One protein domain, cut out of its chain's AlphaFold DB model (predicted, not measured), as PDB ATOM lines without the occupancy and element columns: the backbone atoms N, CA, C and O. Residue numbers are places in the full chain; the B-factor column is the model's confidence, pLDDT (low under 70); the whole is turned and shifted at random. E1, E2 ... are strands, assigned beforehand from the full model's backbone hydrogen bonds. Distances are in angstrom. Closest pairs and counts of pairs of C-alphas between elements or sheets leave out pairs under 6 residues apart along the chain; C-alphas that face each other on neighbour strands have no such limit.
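What this domain is: This is residues 397 to 446 of the 619 residues of an uncharacterized protein of bacterium CG09_39_24 (UniProt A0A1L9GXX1). With little regular structure, the printed part is a chain wound in stacked turns, a small solenoid in which E1, E2 and residues 438 to 439 lie side by side in a row. On another side of the winding, residues 407 to 408 pair with 428 to 429. The 50 printed residues hold no named helix and two strands, E1 then E2, a parallel sheet; the class is all strand, with only 6 residues in named elements. It is compact, with a radius of gyration of the C-alphas of 10.4 A and spans of 32 by 22 by 14 A.

Where its parts are: Find C-alpha 401 at (-0.404, 77.363, 47.696); from there E1, residues 401 to 403, runs 7.1 A. E2, residues 422 to 424, runs 6.9 A to C-alpha 424 at (7.894, 77.569, 45.903).

How they stand to each other: Look across E1 and E2, which are parallel at 4 degrees: C-alphas 402 and 423 face each other at 4.6 A. N 423 and O 401 are within hydrogen-bond range at 2.8 A. Residues 422 to 423 of E2 also pair with residues 438 to 439, parallel.

The domain as a whole: The C-alphas of Ala 414 and Lys 445, the two farthest apart, are 32.8 A apart. The printed part has no cut, and the link from E1 to E2 is long, 18 residues. Residues 445 to 446 have pLDDT under 70.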
ATOM      1  N   ILE A 397      -8.828  79.111  45.480       94.06
ATOM      2  CA  ILE A 397      -9.654  80.232  45.938       94.06
ATOM      3  C   ILE A 397      -9.492  80.367  47.447       94.06
ATOM      4  O   ILE A 397      -9.693  79.406  48.185       94.06
ATOM      5  N   ASP A 398      -9.108  81.565  47.889       91.50
ATOM      6  CA  ASP A 398      -8.908  81.987  49.281       91.50
ATOM      7  C   ASP A 398      -7.859  81.183  50.079       91.50
ATOM      8  O   ASP A 398      -7.649  81.451  51.262       91.50
ATOM      9  N   GLY A 399      -7.170  80.234  49.436       87.88
ATOM     10  CA  GLY A 399      -6.169  79.355  50.037       87.88
ATOM     11  C   GLY A 399      -4.771  79.553  49.463       87.88
ATOM     12  O   GLY A 399      -4.581  79.556  48.241       87.88
ATOM     13  N   ASP A 400      -3.789  79.664  50.357       90.56
ATOM     14  CA  ASP A 400      -2.375  79.729  49.992       90.56
ATOM     15  C   ASP A 400      -1.904  78.410  49.362       90.56
ATOM     16  O   ASP A 400      -2.298  77.317  49.777       90.56
ATOM     17  N   VAL A 401      -1.012  78.512  48.378       91.88
ATOM     18  CA  VAL A 401      -0.404  77.363  47.696       91.88
ATOM     19  C   VAL A 401       1.087  77.358  47.991       91.88
ATOM     20  O   VAL A 401       1.787  78.323  47.698       91.88
ATOM     21  N   ALA A 402       1.601  76.273  48.561       90.31
ATOM     22  CA  ALA A 402       3.009  76.180  48.924       90.31
ATOM     23  C   ALA A 402       3.620  74.833  48.530       90.31
ATOM     24  O   ALA A 402       2.991  73.787  48.673       90.31
ATOM     25  N   SER A 403       4.875  74.858  48.081       89.44
ATOM     26  CA  SER A 403       5.671  73.662  47.804       89.44
ATOM     27  C   SER A 403       7.101  73.817  48.311       89.44
ATOM     28  O   SER A 403       7.766  74.832  48.098       89.44
ATOM     29  N   LEU A 404       7.604  72.750  48.938       86.50
ATOM     30  CA  LEU A 404       9.020  72.582  49.276       86.50
ATOM     31  C   LEU A 404       9.879  72.147  48.078       86.50
ATOM     32  O   LEU A 404      11.077  71.902  48.234       86.50
ATOM     33  N   SER A 405       9.297  72.070  46.884       87.75
ATOM     34  CA  SER A 405       9.982  71.843  45.612       87.75
ATOM     35  C   SER A 405       9.418  72.813  44.564       87.75
ATOM     36  O   SER A 405       8.879  73.859  44.912       87.75
ATOM     37  N   SER A 406       9.554  72.483  43.282       88.56
ATOM     38  CA  SER A 406       8.902  73.201  42.190       88.56
ATOM     39  C   SER A 406       7.377  73.038  42.225       88.56
ATOM     40  O   SER A 406       6.860  72.039  42.733       88.56
ATOM     41  N   ILE A 407       6.668  74.026  41.679       90.00
ATOM     42  CA  ILE A 407       5.255  73.934  41.296       90.00
ATOM     43  C   ILE A 407       5.230  74.017  39.773       90.00
ATOM     44  O   ILE A 407       5.482  75.085  39.210       90.00
ATOM     45  N   ASP A 408       4.962  72.885  39.126       84.25
ATOM     46  CA  ASP A 408       5.025  72.745  37.674       84.25
ATOM     47  C   ASP A 408       3.639  72.406  37.122       84.25
ATOM     48  O   ASP A 408       3.142  71.293  37.291       84.25
ATOM     49  N   MET A 409       3.009  73.376  36.460       81.25
ATOM     50  CA  MET A 409       1.714  73.204  35.807       81.25
ATOM     51  C   MET A 409       1.859  73.312  34.285       81.25
ATOM     52  O   MET A 409       2.635  74.129  33.784       81.25
ATOM     53  N   LEU A 410       1.122  72.478  33.544       74.94
ATOM     54  CA  LEU A 410       1.226  72.376  32.081       74.94
ATOM     55  C   LEU A 410       0.655  73.596  31.343       74.94
ATOM     56  O   LEU A 410       1.158  73.946  30.277       74.94
ATOM     57  N   SER A 411      -0.374  74.236  31.900       76.12
ATOM     58  CA  SER A 411      -1.059  75.396  31.319       76.12
ATOM     59  C   SER A 411      -1.594  76.331  32.410       76.12
ATOM     60  O   SER A 411      -1.440  76.036  33.588       76.12
ATOM     61  N   ALA A 412      -2.199  77.453  32.032       77.94
ATOM     62  CA  ALA A 412      -2.881  78.388  32.922       77.94
ATOM     63  C   ALA A 412      -4.229  78.805  32.313       77.94
ATOM     64  O   ALA A 412      -4.399  78.769  31.095       77.94
ATOM     65  N   GLY A 413      -5.170  79.222  33.161       75.88
ATOM     66  CA  GLY A 413      -6.421  79.831  32.715       75.88
ATOM     67  C   GLY A 413      -6.220  81.232  32.127       75.88
ATOM     68  O   GLY A 413      -5.135  81.811  32.197       75.88
ATOM     69  N   ALA A 414      -7.289  81.797  31.559       75.44
ATOM     70  CA  ALA A 414      -7.320  83.194  31.113       75.44
ATOM     71  C   ALA A 414      -7.301  84.189  32.288       75.44
ATOM     72  O   ALA A 414      -6.841  85.321  32.138       75.44
ATOM     73  N   GLU A 415      -7.810  83.768  33.446       84.25
ATOM     74  CA  GLU A 415      -7.773  84.519  34.700       84.25
ATOM     75  C   GLU A 415      -6.605  84.083  35.590       84.25
ATOM     76  O   GLU A 415      -6.022  83.012  35.405       84.25
ATOM     77  N   ASP A 416      -6.322  84.883  36.620       88.69
ATOM     78  CA  ASP A 416      -5.437  84.454  37.695       88.69
ATOM     79  C   ASP A 416      -5.960  83.184  38.371       88.69
ATOM     80  O   ASP A 416      -7.126  83.091  38.767       88.69
ATOM     81  N   ASN A 417      -5.075  82.204  38.538       90.06
ATOM     82  CA  ASN A 417      -5.437  80.923  39.130       90.06
ATOM     83  C   ASN A 417      -5.370  80.899  40.660       90.06
ATOM     84  O   ASN A 417      -5.737  79.895  41.268       90.06
ATOM     85  N   THR A 418      -5.000  82.011  41.297       92.94
ATOM     86  CA  THR A 418      -5.276  82.239  42.715       92.94
ATOM     87  C   THR A 418      -5.541  83.702  43.063       92.94
ATOM     88  O   THR A 418      -5.182  84.637  42.343       92.94
ATOM     89  N   ASN A 419      -6.156  83.919  44.221       91.69
ATOM     90  CA  ASN A 419      -6.258  85.218  44.886       91.69
ATOM     91  C   ASN A 419      -5.451  85.291  46.199       91.69
ATOM     92  O   ASN A 419      -5.569  86.276  46.936       91.69
ATOM     93  N   ALA A 420      -4.643  84.267  46.479       90.75
ATOM     94  CA  ALA A 420      -3.884  84.082  47.709       90.75
ATOM     95  C   ALA A 420      -2.371  83.975  47.436       90.75
ATOM     96  O   ALA A 420      -1.906  84.204  46.316       90.75
ATOM     97  N   MET A 421      -1.581  83.694  48.473       91.06
ATOM     98  CA  MET A 421      -0.124  83.637  48.365       91.06
ATOM     99  C   MET A 421       0.337  82.326  47.724       91.06
ATOM    100  O   MET A 421      -0.203  81.257  48.008       91.06
ATOM    101  N   VAL A 422       1.379  82.400  46.892       92.12
ATOM    102  CA  VAL A 422       2.000  81.224  46.267       92.12
ATOM    103  C   VAL A 422       3.482  81.177  46.587       92.12
ATOM    104  O   VAL A 422       4.203  82.144  46.333       92.12
ATOM    105  N   ILE A 423       3.945  80.051  47.123       90.94
ATOM    106  CA  ILE A 423       5.324  79.867  47.574       90.94
ATOM    107  C   ILE A 423       5.914  78.590  46.974       90.94
ATOM    108  O   ILE A 423       5.367  77.502  47.117       90.94
ATOM    109  N   SER A 424       7.084  78.703  46.356       90.75
ATOM    110  CA  SER A 424       7.894  77.569  45.903       90.75
ATOM    111  C   SER A 424       9.328  77.722  46.400       90.75
ATOM    112  O   SER A 424       9.880  78.825  46.381       90.75
ATOM    113  N   SER A 425       9.962  76.626  46.824       87.44
ATOM    114  CA  SER A 425      11.389  76.625  47.191       87.44
ATOM    115  C   SER A 425      12.326  76.584  45.974       87.44
ATOM    116  O   SER A 425      13.531  76.814  46.104       87.44
ATOM    117  N   LYS A 426      11.782  76.287  44.786       88.38
ATOM    118  CA  LYS A 426      12.506  76.195  43.512       88.38
ATOM    119  C   LYS A 426      11.801  77.049  42.454       88.38
ATOM    120  O   LYS A 426      11.778  78.270  42.579       88.38
ATOM    121  N   SER A 427      11.235  76.423  41.421       89.31
ATOM    122  CA  SER A 427      10.561  77.094  40.307       89.31
ATOM    123  C   SER A 427       9.046  77.164  40.490       89.31
ATOM    124  O   SER A 427       8.440  76.354  41.196       89.31
ATOM    125  N   LEU A 428       8.446  78.146  39.824       88.31
ATOM    126  CA  LEU A 428       7.008  78.314  39.659       88.31
ATOM    127  C   LEU A 428       6.732  78.364  38.151       88.31
ATOM    128  O   LEU A 428       7.322  79.201  37.467       88.31
ATOM    129  N   SER A 429       5.870  77.489  37.640       86.69
ATOM    130  CA  SER A 429       5.461  77.474  36.230       86.69
ATOM    131  C   SER A 429       3.950  77.633  36.101       86.69
ATOM    132  O   SER A 429       3.198  76.940  36.784       86.69
ATOM    133  N   ASN A 430       3.520  78.522  35.198       83.81
ATOM    134  CA  ASN A 430       2.120  78.759  34.821       83.81
ATOM    135  C   ASN A 430       1.164  79.117  35.981       83.81
ATOM    136  O   ASN A 430      -0.048  79.024  35.839       83.81
ATOM    137  N   PHE A 431       1.675  79.586  37.118       86.75
ATOM    138  CA  PHE A 431       0.866  80.030  38.257       86.75
ATOM    139  C   PHE A 431       0.821  81.562  38.340       86.75
ATOM    140  O   PHE A 431       1.851  82.215  38.159       86.75
ATOM    141  N   SER A 432      -0.341  82.140  38.636       87.69
ATOM    142  CA  SER A 432      -0.546  83.588  38.727       87.69
ATOM    143  C   SER A 432      -1.520  83.961  39.847       87.69
ATOM    144  O   SER A 432      -2.408  83.200  40.220       87.69
ATOM    145  N   SER A 433      -1.320  85.142  40.431       89.56
ATOM    146  CA  SER A 433      -2.084  85.621  41.582       89.56
ATOM    147  C   SER A 433      -2.629  87.013  41.299       89.56
ATOM    148  O   SER A 433      -1.839  87.936  41.094       89.56
ATOM    149  N   SER A 434      -3.931  87.215  41.496       91.88
ATOM    150  CA  SER A 434      -4.571  88.539  41.365       91.88
ATOM    151  C   SER A 434      -4.026  89.598  42.332       91.88
ATOM    152  O   SER A 434      -4.137  90.798  42.086       91.88
ATOM    153  N   ARG A 435      -3.376  89.176  43.427       90.06
ATOM    154  CA  ARG A 435      -2.671  90.061  44.378       90.06
ATOM    155  C   ARG A 435      -1.173  90.231  44.101       90.06
ATOM    156  O   ARG A 435      -0.495  90.930  44.849       90.06
ATOM    157  N   ASN A 436      -0.649  89.589  43.057       85.31
ATOM    158  CA  ASN A 436       0.782  89.487  42.757       85.31
ATOM    159  C   ASN A 436       1.635  88.979  43.950       85.31
ATOM    160  O   ASN A 436       2.759  89.428  44.165       85.31
ATOM    161  N   TRP A 437       1.092  88.060  44.759       91.62
ATOM    162  CA  TRP A 437       1.758  87.481  45.934       91.62
ATOM    163  C   TRP A 437       2.452  86.164  45.579       91.62
ATOM    164  O   TRP A 437       2.062  85.090  46.031       91.62
ATOM    165  N   LEU A 438       3.480  86.258  44.733       90.56
ATOM    166  CA  LEU A 438       4.235  85.111  44.229       90.56
ATOM    167  C   LEU A 438       5.666  85.126  44.778       90.56
ATOM    168  O   LEU A 438       6.400  86.097  44.587       90.56
ATOM    169  N   ILE A 439       6.079  84.034  45.419       88.94
ATOM    170  CA  ILE A 439       7.433  83.840  45.944       88.94
ATOM    171  C   ILE A 439       8.024  82.574  45.320       88.94
ATOM    172  O   ILE A 439       7.575  81.459  45.584       88.94
ATOM    173  N   SER A 440       9.065  82.745  44.509       85.56
ATOM    174  CA  SER A 440       9.913  81.644  44.037       85.56
ATOM    175  C   SER A 440      11.205  81.580  44.853       85.56
ATOM    176  O   SER A 440      11.623  82.578  45.442       85.56
ATOM    177  N   TYR A 441      11.841  80.408  44.895       86.00
ATOM    178  CA  TYR A 441      13.098  80.166  45.614       86.00
ATOM    179  C   TYR A 441      13.080  80.461  47.126       86.00
ATOM    180  O   TYR A 441      14.097  80.872  47.689       86.00
ATOM    181  N   TYR A 442      11.957  80.233  47.808       84.25
ATOM    182  CA  TYR A 442      11.851  80.417  49.258       84.25
ATOM    183  C   TYR A 442      12.802  79.480  50.029       84.25
ATOM    184  O   TYR A 442      12.728  78.260  49.895       84.25
ATOM    185  N   GLN A 443      13.710  80.052  50.831       76.44
ATOM    186  CA  GLN A 443      14.823  79.323  51.469       76.44
ATOM    187  C   GLN A 443      14.544  78.849  52.904       76.44
ATOM    188  O   GLN A 443      15.300  78.030  53.431       76.44
ATOM    189  N   ASN A 444      13.485  79.341  53.557       73.94
ATOM    190  CA  ASN A 444      13.198  78.927  54.930       73.94
ATOM    191  C   ASN A 444      12.578  77.530  54.959       73.94
ATOM    192  O   ASN A 444      11.779  77.149  54.101       73.94
ATOM    193  N   LYS A 445      12.941  76.762  55.987       64.25
ATOM    194  CA  LYS A 445      12.393  75.426  56.205       64.25
ATOM    195  C   LYS A 445      10.942  75.538  56.657       64.25
ATOM    196  O   LYS A 445      10.669  76.122  57.701       64.25
ATOM    197  N   PHE A 446      10.036  74.907  55.921       60.28
ATOM    198  CA  PHE A 446       8.771  74.481  56.507       60.28
ATOM    199  C   PHE A 446       9.073  73.273  57.397       60.28
ATOM    200  O   PHE A 446       9.688  72.308  56.939       60.28
TER     201      PHE A 446